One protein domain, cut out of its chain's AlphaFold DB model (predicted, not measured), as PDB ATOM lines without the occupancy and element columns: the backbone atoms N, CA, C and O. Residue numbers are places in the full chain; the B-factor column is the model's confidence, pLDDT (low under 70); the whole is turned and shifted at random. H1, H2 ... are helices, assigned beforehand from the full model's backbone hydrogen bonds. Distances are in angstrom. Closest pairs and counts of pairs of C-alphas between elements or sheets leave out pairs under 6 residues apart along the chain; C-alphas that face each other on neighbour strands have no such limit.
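AT A GLANCE: This is residues 11 to 81 of the 177 residues of the protein "Nuc-1 negative regulatory protein preg" of Trametes pubescens (UniProt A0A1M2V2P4). A compact body of three helices, with H1 and H2 folded back on each other as a hairpin and H3 crossing H1 nearly at right angles, has a fourth helix, H4, set away from it as a free arm. Residues 64 to 81 stick out and make the length of an elongated outline, which spans 39 by 24 by 23 A. The printed part has 71 residues, with four named helices in the order H1, H2, H3, H4 and no named strand; its class is all helix. The whole is loose, with a radius of gyration of the C-alphas of 14.3 A.

IN THESE COORDINATES: H1, residues 11 to 26, starts with C-alpha 11 at (-6.564, -40.030, 38.736) and is 21.5 A long from first to last C-alpha. H2, residues 33 to 40, is 10.1 A long. H3, residues 44 to 57, is 20.0 A long and starts with C-alpha 44 at (-17.766, -26.845, 35.476). H4, residues 66 to 80, is 21.2 A long and ends with C-alpha 80 at (-4.966, -57.901, 49.306).

HOW THE PARTS SIT: H1 and H2 form a helical hairpin: they touch at a steep tilt of 39 degrees, opposite ways, and their closest C-alphas, of Ile 16 and Gly 40, are 6.2 A apart. H1 and H3 touch and are about perpendicular, at 76 degrees; their closest C-alphas, of Ala 17 and Glu 51, are 5.4 A apart. H3 touches H2 with residues 44 to 48 alone, about perpendicular at 86 degrees; the closest C-alphas, of Ala 37 and Ile 44, are 5.3 A apart. H4 is apart from H1, H2 and H3. In H1, H2, H3 and H4 every O i to N i+4 pair is within hydrogen-bond range.

THE WHOLE: The C-alphas farthest apart, of Gly 45 and Arg 78, are 40.4 A apart. Without residues 64 to 81 the body spans 27 by 24 by 17 A. The link from H2 to H3 is tight; those from H1 to H2 and from H3 to H4 are short. The printed part has no cut, and no printed residue is under pLDDT 70.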
ATOM      1  N   CYS A  11      -5.693 -39.416  37.735       95.44
ATOM      2  CA  CYS A  11      -6.564 -40.030  38.736       95.44
ATOM      3  C   CYS A  11      -7.544 -39.038  39.367       95.44
ATOM      4  O   CYS A  11      -8.708 -39.379  39.523       95.44
ATOM      5  N   HIS A  12      -7.119 -37.808  39.674       96.38
ATOM      6  CA  HIS A  12      -7.975 -36.811  40.329       96.38
ATOM      7  C   HIS A  12      -9.229 -36.512  39.502       96.38
ATOM      8  O   HIS A  12     -10.356 -36.632  39.981       96.38
ATOM      9  N   ARG A  13      -9.015 -36.193  38.219       95.56
ATOM     10  CA  ARG A  13     -10.073 -35.888  37.245       95.56
ATOM     11  C   ARG A  13     -10.953 -37.105  36.968       95.56
ATOM     12  O   ARG A  13     -12.168 -36.974  36.861       95.56
ATOM     13  N   PHE A  14     -10.346 -38.286  36.892       95.88
ATOM     14  CA  PHE A  14     -11.070 -39.540  36.720       95.88
ATOM     15  C   PHE A  14     -11.990 -39.842  37.910       95.88
ATOM     16  O   PHE A  14     -13.174 -40.116  37.721       95.88
ATOM     17  N   VAL A  15     -11.472 -39.734  39.136       96.75
ATOM     18  CA  VAL A  15     -12.220 -40.037  40.362       96.75
ATOM     19  C   VAL A  15     -13.418 -39.105  40.503       96.75
ATOM     20  O   VAL A  15     -14.532 -39.596  40.669       96.75
ATOM     21  N   ILE A  16     -13.240 -37.786  40.360       97.44
ATOM     22  CA  ILE A  16     -14.370 -36.851  40.494       97.44
ATOM     23  C   ILE A  16     -15.460 -37.095  39.439       97.44
ATOM     24  O   ILE A  16     -16.641 -37.083  39.782       97.44
ATOM     25  N   ALA A  17     -15.085 -37.380  38.187       97.19
ATOM     26  CA  ALA A  17     -16.043 -37.683  37.125       97.19
ATOM     27  C   ALA A  17     -16.791 -38.999  37.393       97.19
ATOM     28  O   ALA A  17     -18.016 -39.037  37.307       97.19
ATOM     29  N   SER A  18     -16.071 -40.053  37.792       96.56
ATOM     30  CA  SER A  18     -16.667 -41.355  38.117       96.56
ATOM     31  C   SER A  18     -17.659 -41.272  39.284       96.56
ATOM     32  O   SER A  18     -18.742 -41.852  39.205       96.56
ATOM     33  N   ILE A  19     -17.342 -40.499  40.329       97.12
ATOM     34  CA  ILE A  19     -18.226 -40.284  41.482       97.12
ATOM     35  C   ILE A  19     -19.468 -39.501  41.063       97.12
ATOM     36  O   ILE A  19     -20.575 -39.926  41.378       97.12
ATOM     37  N   ALA A  20     -19.307 -38.393  40.333       97.62
ATOM     38  CA  ALA A  20     -20.436 -37.576  39.891       97.62
ATOM     39  C   ALA A  20     -21.422 -38.391  39.034       97.62
ATOM     40  O   ALA A  20     -22.627 -38.372  39.294       97.62
ATOM     41  N   VAL A  21     -20.912 -39.167  38.072       97.75
ATOM     42  CA  VAL A  21     -21.726 -40.055  37.229       97.75
ATOM     43  C   VAL A  21     -22.399 -41.152  38.060       97.75
ATOM     44  O   VAL A  21     -23.607 -41.351  37.943       97.75
ATOM     45  N   SER A  22     -21.654 -41.827  38.941       96.56
ATOM     46  CA  SER A  22     -22.192 -42.923  39.761       96.56
ATOM     47  C   SER A  22     -23.277 -42.441  40.721       96.56
ATOM     48  O   SER A  22     -24.330 -43.065  40.814       96.56
ATOM     49  N   SER A  23     -23.070 -41.306  41.396       96.69
ATOM     50  CA  SER A  23     -24.071 -40.725  42.296       96.69
ATOM     51  C   SER A  23     -25.361 -40.366  41.564       96.69
ATOM     52  O   SER A  23     -26.440 -40.629  42.077       96.69
ATOM     53  N   LYS A  24     -25.272 -39.808  40.354       96.62
ATOM     54  CA  LYS A  24     -26.461 -39.492  39.550       96.62
ATOM     55  C   LYS A  24     -27.222 -40.725  39.078       96.62
ATOM     56  O   LYS A  24     -28.429 -40.642  38.888       96.62
ATOM     57  N   CYS A  25     -26.527 -41.836  38.842       95.81
ATOM     58  CA  CYS A  25     -27.157 -43.060  38.354       95.81
ATOM     59  C   CYS A  25     -27.693 -43.963  39.464       95.81
ATOM     60  O   CYS A  25     -28.657 -44.683  39.227       95.81
ATOM     61  N   LEU A  26     -27.059 -43.965  40.639       94.12
ATOM     62  CA  LEU A  26     -27.319 -44.954  41.689       94.12
ATOM     63  C   LEU A  26     -27.990 -44.374  42.937       94.12
ATOM     64  O   LEU A  26     -28.409 -45.143  43.799       94.12
ATOM     65  N   CYS A  27     -28.064 -43.050  43.081       95.69
ATOM     66  CA  CYS A  27     -28.643 -42.409  44.259       95.69
ATOM     67  C   CYS A  27     -29.906 -41.617  43.900       95.69
ATOM     68  O   CYS A  27     -29.910 -40.851  42.940       95.69
ATOM     69  N   ASP A  28     -30.941 -41.713  44.741       97.19
ATOM     70  CA  ASP A  28     -32.187 -40.939  44.588       97.19
ATOM     71  C   ASP A  28     -31.983 -39.432  44.811       97.19
ATOM     72  O   ASP A  28     -32.770 -38.599  44.366       97.19
ATOM     73  N   THR A  29     -30.921 -39.064  45.530       96.38
ATOM     74  CA  THR A  29     -30.521 -37.679  45.780       96.38
ATOM     75  C   THR A  29     -29.096 -37.471  45.292       96.38
ATOM     76  O   THR A  29     -28.170 -38.130  45.761       96.38
ATOM     77  N   PHE A  30     -28.910 -36.524  44.376       97.06
ATOM     78  CA  PHE A  30     -27.613 -36.192  43.793       97.06
ATOM     79  C   PHE A  30     -27.435 -34.676  43.674       97.06
ATOM     80  O   PHE A  30     -28.398 -33.909  43.632       97.06
ATOM     81  N   CYS A  31     -26.181 -34.229  43.625       97.00
ATOM     82  CA  CYS A  31     -25.855 -32.817  43.453       97.00
ATOM     83  C   CYS A  31     -25.723 -32.437  41.968       97.00
ATOM     84  O   CYS A  31     -25.518 -33.279  41.095       97.00
ATOM     85  N   SER A  32     -25.803 -31.142  41.666       97.56
ATOM     86  CA  SER A  32     -25.500 -30.632  40.327       97.56
ATOM     87  C   SER A  32     -23.989 -30.609  40.054       97.56
ATOM     88  O   SER A  32     -23.164 -30.607  40.973       97.56
ATOM     89  N   ASN A  33     -23.609 -30.497  38.776       97.25
ATOM     90  CA  ASN A  33     -22.194 -30.451  38.375       97.25
ATOM     91  C   ASN A  33     -21.450 -29.254  38.950       97.25
ATOM     92  O   ASN A  33     -20.248 -29.341  39.163       97.25
ATOM     93  N   SER A  34     -22.136 -28.153  39.259       97.94
ATOM     94  CA  SER A  34     -21.495 -27.014  39.913       97.94
ATOM     95  C   SER A  34     -20.965 -27.371  41.304       97.94
ATOM     96  O   SER A  34     -19.891 -26.906  41.678       97.94
ATOM     97  N   VAL A  35     -21.671 -28.223  42.053       98.00
ATOM     98  CA  VAL A  35     -21.256 -28.657  43.394       98.00
ATOM     99  C   VAL A  35     -20.077 -29.620  43.303       98.00
ATOM    100  O   VAL A  35     -19.059 -29.391  43.955       98.00
ATOM    101  N   TYR A  36     -20.166 -30.640  42.445       98.00
ATOM    102  CA  TYR A  36     -19.062 -31.580  42.225       98.00
ATOM    103  C   TYR A  36     -17.803 -30.877  41.700       98.00
ATOM    104  O   TYR A  36     -16.713 -31.119  42.209       98.00
ATOM    105  N   ALA A  37     -17.945 -29.951  40.746       97.75
ATOM    106  CA  ALA A  37     -16.834 -29.175  40.195       97.75
ATOM    107  C   ALA A  37     -16.177 -28.282  41.258       97.75
ATOM    108  O   ALA A  37     -14.950 -28.209  41.334       97.75
ATOM    109  N   LYS A  38     -16.985 -27.656  42.127       97.81
ATOM    110  CA  LYS A  38     -16.492 -26.835  43.240       97.81
ATOM    111  C   LYS A  38     -15.691 -27.659  44.251       97.81
ATOM    112  O   LYS A  38     -14.645 -27.196  44.691       97.81
ATOM    113  N   VAL A  39     -16.153 -28.863  44.596       97.44
ATOM    114  CA  VAL A  39     -15.423 -29.780  45.494       97.44
ATOM    115  C   VAL A  39     -14.163 -30.328  44.822       97.44
ATOM    116  O   VAL A  39     -13.106 -30.379  45.442       97.44
ATOM    117  N   GLY A  40     -14.256 -30.701  43.546       95.44
ATOM    118  CA  GLY A  40     -13.140 -31.237  42.767       95.44
ATOM    119  C   GLY A  40     -12.103 -30.199  42.336       95.44
ATOM    120  O   GLY A  40     -11.059 -30.581  41.811       95.44
ATOM    121  N   GLY A  41     -12.368 -28.902  42.529       97.06
ATOM    122  CA  GLY A  41     -11.459 -27.824  42.136       97.06
ATOM    123  C   GLY A  41     -11.242 -27.719  40.623       97.06
ATOM    124  O   GLY A  41     -10.167 -27.307  40.195       97.06
ATOM    125  N   ILE A  42     -12.234 -28.108  39.813       97.31
ATOM    126  CA  ILE A  42     -12.154 -28.062  38.345       97.31
ATOM    127  C   ILE A  42     -13.243 -27.162  37.750       97.31
ATOM    128  O   ILE A  42     -14.290 -26.968  38.369       97.31
ATOM    129  N   PRO A  43     -13.041 -26.601  36.544       98.06
ATOM    130  CA  PRO A  43     -14.080 -25.838  35.865       98.06
ATOM    131  C   PRO A  43     -15.318 -26.698  35.596       98.06
ATOM    132  O   PRO A  43     -15.212 -27.850  35.181       98.06
ATOM    133  N   ILE A  44     -16.513 -26.119  35.738       98.25
ATOM    134  CA  ILE A  44     -17.766 -26.845  35.476       98.25
ATOM    135  C   ILE A  44     -17.845 -27.389  34.041       98.25
ATOM    136  O   ILE A  44     -18.294 -28.512  33.830       98.25
ATOM    137  N   GLY A  45     -17.361 -26.622  33.057       98.19
ATOM    138  CA  GLY A  45     -17.310 -27.061  31.662       98.19
ATOM    139  C   GLY A  45     -16.390 -28.263  31.461       98.19
ATOM    140  O   GLY A  45     -16.704 -29.144  30.665       98.19
ATOM    141  N   GLU A  46     -15.304 -28.339  32.230       97.75
ATOM    142  CA  GLU A  46     -14.403 -29.487  32.215       97.75
ATOM    143  C   GLU A  46     -15.089 -30.726  32.795       97.75
ATOM    144  O   GLU A  46     -15.091 -31.768  32.147       97.75
ATOM    145  N   LEU A  47     -15.748 -30.605  33.956       98.06
ATOM    146  CA  LEU A  47     -16.493 -31.720  34.546       98.06
ATOM    147  C   LEU A  47     -17.580 -32.239  33.592       98.06
ATOM    148  O   LEU A  47     -17.714 -33.445  33.421       98.06
ATOM    149  N   ASN A  48     -18.309 -31.347  32.919       98.06
ATOM    150  CA  ASN A  48     -19.334 -31.734  31.945       98.06
ATOM    151  C   ASN A  48     -18.761 -32.560  30.782       98.06
ATOM    152  O   ASN A  48     -19.401 -33.502  30.317       98.06
ATOM    153  N   VAL A  49     -17.569 -32.204  30.292       97.81
ATOM    154  CA  VAL A  49     -16.876 -32.987  29.258       97.81
ATOM    155  C   VAL A  49     -16.429 -34.330  29.828       97.81
ATOM    156  O   VAL A  49     -16.688 -35.358  29.211       97.81
ATOM    157  N   LEU A  50     -15.833 -34.337  31.021       96.75
ATOM    158  CA  LEU A  50     -15.348 -35.560  31.661       96.75
ATOM    159  C   LEU A  50     -16.465 -36.573  31.931       96.75
ATOM    160  O   LEU A  50     -16.255 -37.757  31.697       96.75
ATOM    161  N   GLU A  51     -17.650 -36.137  32.368       97.12
ATOM    162  CA  GLU A  51     -18.797 -37.043  32.537       97.12
ATOM    163  C   GLU A  51     -19.190 -37.712  31.218       97.12
ATOM    164  O   GLU A  51     -19.422 -38.919  31.177       97.12
ATOM    165  N   ARG A  52     -19.230 -36.943  30.122       96.50
ATOM    166  CA  ARG A  52     -19.569 -37.476  28.796       96.50
ATOM    167  C   ARG A  52     -18.522 -38.464  28.303       96.50
ATOM    168  O   ARG A  52     -18.900 -39.525  27.819       96.50
ATOM    169  N   GLU A  53     -17.241 -38.130  28.419       95.25
ATOM    170  CA  GLU A  53     -16.150 -39.029  28.029       95.25
ATOM    171  C   GLU A  53     -16.168 -40.308  28.870       95.25
ATOM    172  O   GLU A  53     -16.061 -41.403  28.326       95.25
ATOM    173  N   PHE A  54     -16.396 -40.197  30.182       94.75
ATOM    174  CA  PHE A  54     -16.527 -41.352  31.068       94.75
ATOM    175  C   PHE A  54     -17.665 -42.280  30.636       94.75
ATOM    176  O   PHE A  54     -17.445 -43.480  30.492       94.75
ATOM    177  N   LEU A  55     -18.850 -41.729  30.353       95.88
ATOM    178  CA  LEU A  55     -20.004 -42.495  29.875       95.88
ATOM    179  C   LEU A  55     -19.737 -43.201  28.539       95.88
ATOM    180  O   LEU A  55     -20.146 -44.347  28.370       95.88
ATOM    181  N   HIS A  56     -19.025 -42.552  27.613       94.88
ATOM    182  CA  HIS A  56     -18.616 -43.187  26.356       94.88
ATOM    183  C   HIS A  56     -17.590 -44.299  26.581       94.88
ATOM    184  O   HIS A  56     -17.680 -45.331  25.930       94.88
ATOM    185  N   MET A  57     -16.640 -44.123  27.504       92.50
ATOM    186  CA  MET A  57     -15.627 -45.144  27.797       92.50
ATOM    187  C   MET A  57     -16.214 -46.423  28.401       92.50
ATOM    188  O   MET A  57     -15.630 -47.488  28.220       92.50
ATOM    189  N   ILE A  58     -17.333 -46.326  29.123       92.81
ATOM    190  CA  ILE A  58     -18.028 -47.484  29.708       92.81
ATOM    191  C   ILE A  58     -19.203 -47.970  28.851       92.81
ATOM    192  O   ILE A  58     -20.025 -48.743  29.337       92.81
ATOM    193  N   ASP A  59     -19.339 -47.479  27.615       95.06
ATOM    194  CA  ASP A  59     -20.457 -47.793  26.716       95.06
ATOM    195  C   ASP A  59     -21.837 -47.626  27.385       95.06
ATOM    196  O   ASP A  59     -22.764 -48.406  27.161       95.06
ATOM    197  N   TRP A  60     -21.972 -46.606  28.241       95.56
ATOM    198  CA  TRP A  60     -23.177 -46.323  29.031       95.56
ATOM    199  C   TRP A  60     -23.634 -47.473  29.953       95.56
ATOM    200  O   TRP A  60     -24.770 -47.473  30.430       95.56
ATOM    201  N   GLN A  61     -22.763 -48.437  30.259       94.75
ATOM    202  CA  GLN A  61     -23.052 -49.525  31.192       94.75
ATOM    203  C   GLN A  61     -22.740 -49.105  32.634       94.75
ATOM    204  O   GLN A  61     -21.621 -49.247  33.118       94.75
ATOM    205  N   LEU A  62     -23.745 -48.568  33.332       93.94
ATOM    206  CA  LEU A  62     -23.609 -48.035  34.702       93.94
ATOM    207  C   LEU A  62     -24.038 -49.014  35.800       93.94
ATOM    208  O   LEU A  62     -23.839 -48.753  36.985       93.94
ATOM    209  N   THR A  63     -24.665 -50.121  35.414       91.44
ATOM    210  CA  THR A  63     -25.215 -51.110  36.339       91.44
ATOM    211  C   THR A  63     -24.341 -52.350  36.371       91.44
ATOM    212  O   THR A  63     -24.001 -52.892  35.321       91.44
ATOM    213  N   CYS A  64     -24.059 -52.853  37.569       89.94
ATOM    214  CA  CYS A  64     -23.391 -54.137  37.770       89.94
ATOM    215  C   CYS A  64     -24.384 -55.143  38.349       89.94
ATOM    216  O   CYS A  64     -25.190 -54.790  39.213       89.94
ATOM    217  N   THR A  65     -24.321 -56.400  37.910       92.62
ATOM    218  CA  THR A  65     -25.100 -57.460  38.558       92.62
ATOM    219  C   THR A  65     -24.469 -57.841  39.896       92.62
ATOM    220  O   THR A  65     -23.288 -57.579  40.161       92.62
ATOM    221  N   ARG A  66     -25.265 -58.478  40.758       92.19
ATOM    222  CA  ARG A  66     -24.818 -58.949  42.073       92.19
ATOM    223  C   ARG A  66     -23.640 -59.911  41.955       92.19
ATOM    224  O   ARG A  66     -22.724 -59.860  42.769       92.19
ATOM    225  N   GLU A  67     -23.670 -60.771  40.947       93.56
ATOM    226  CA  GLU A  67     -22.685 -61.822  40.708       93.56
ATOM    227  C   GLU A  67     -21.322 -61.208  40.380       93.56
ATOM    228  O   GLU A  67     -20.328 -61.558  41.013       93.56
ATOM    229  N   VAL A  68     -21.296 -60.223  39.474       93.06
ATOM    230  CA  VAL A  68     -20.072 -59.499  39.101       93.06
ATOM    231  C   VAL A  68     -19.495 -58.768  40.310       93.06
ATOM    232  O   VAL A  68     -18.306 -58.884  40.601       93.06
ATOM    233  N   LEU A  69     -20.334 -58.047  41.061       91.31
ATOM    234  CA  LEU A  69     -19.886 -57.321  42.251       91.31
ATOM    235  C   LEU A  69     -19.288 -58.266  43.309       91.31
ATOM    236  O   LEU A  69     -18.242 -57.965  43.889       91.31
ATOM    237  N   GLN A  70     -19.928 -59.416  43.539       91.31
ATOM    238  CA  GLN A  70     -19.456 -60.432  44.479       91.31
ATOM    239  C   GLN A  70     -18.108 -61.018  44.045       91.31
ATOM    240  O   GLN A  70     -17.209 -61.164  44.875       91.31
ATOM    241  N   GLU A  71     -17.950 -61.337  42.761       92.50
ATOM    242  CA  GLU A  71     -16.694 -61.850  42.216       92.50
ATOM    243  C   GLU A  71     -15.550 -60.841  42.401       92.50
ATOM    244  O   GLU A  71     -14.479 -61.201  42.899       92.50
ATOM    245  N   TYR A  72     -15.793 -59.560  42.099       91.31
ATOM    246  CA  TYR A  72     -14.822 -58.488  42.332       91.31
ATOM    247  C   TYR A  72     -14.420 -58.376  43.806       91.31
ATOM    248  O   TYR A  72     -13.228 -58.290  44.107       91.31
ATOM    249  N   TYR A  73     -15.389 -58.411  44.725       90.06
ATOM    250  CA  TYR A  73     -15.120 -58.366  46.163       90.06
ATOM    251  C   TYR A  73     -14.246 -59.542  46.614       90.06
ATOM    252  O   TYR A  73     -13.230 -59.350  47.283       90.06
ATOM    253  N   VAL A  74     -14.602 -60.759  46.201       90.44
ATOM    254  CA  VAL A  74     -13.854 -61.977  46.528       90.44
ATOM    255  C   VAL A  74     -12.418 -61.899  46.004       90.44
ATOM    256  O   VAL A  74     -11.479 -62.224  46.736       90.44
ATOM    257  N   ASN A  75     -12.223 -61.435  44.769       90.88
ATOM    258  CA  ASN A  75     -10.896 -61.291  44.168       90.88
ATOM    259  C   ASN A  75     -10.052 -60.222  44.877       90.88
ATOM    260  O   ASN A  75      -8.860 -60.436  45.114       90.88
ATOM    261  N   LEU A  76     -10.665 -59.102  45.274       90.31
ATOM    262  CA  LEU A  76     -10.002 -58.041  46.035       90.31
ATOM    263  C   LEU A  76      -9.521 -58.551  47.399       90.31
ATOM    264  O   LEU A  76      -8.350 -58.380  47.746       90.31
ATOM    265  N   VAL A  77     -10.399 -59.230  48.143       89.56
ATOM    266  CA  VAL A  77     -10.068 -59.827  49.443       89.56
ATOM    267  C   VAL A  77      -8.961 -60.865  49.279       89.56
ATOM    268  O   VAL A  77      -7.959 -60.798  49.981       89.56
ATOM    269  N   ARG A  78      -9.056 -61.787  48.320       87.25
ATOM    270  CA  ARG A  78      -8.009 -62.806  48.117       87.25
ATOM    271  C   ARG A  78      -6.641 -62.214  47.787       87.25
ATOM    272  O   ARG A  78      -5.636 -62.750  48.241       87.25
ATOM    273  N   THR A  79      -6.599 -61.133  47.012       88.88
ATOM    274  CA  THR A  79      -5.331 -60.550  46.546       88.88
ATOM    275  C   THR A  79      -4.677 -59.659  47.606       88.88
ATOM    276  O   THR A  79      -3.453 -59.623  47.696       88.88
ATOM    277  N   TYR A  80      -5.473 -58.956  48.419       82.62
ATOM    278  CA  TYR A  80      -4.966 -57.901  49.306       82.62
ATOM    279  C   TYR A  80      -5.366 -58.046  50.781       82.62
ATOM    280  O   TYR A  80      -4.991 -57.201  51.595       82.62
ATOM    281  N   SER A  81      -6.096 -59.095  51.178       79.69
ATOM    282  CA  SER A  81      -6.398 -59.318  52.595       79.69
ATOM    283  C   SER A  81      -5.207 -59.945  53.312       79.69
ATOM    284  O   SER A  81      -4.940 -61.141  53.254       79.69
TER     285      SER A  81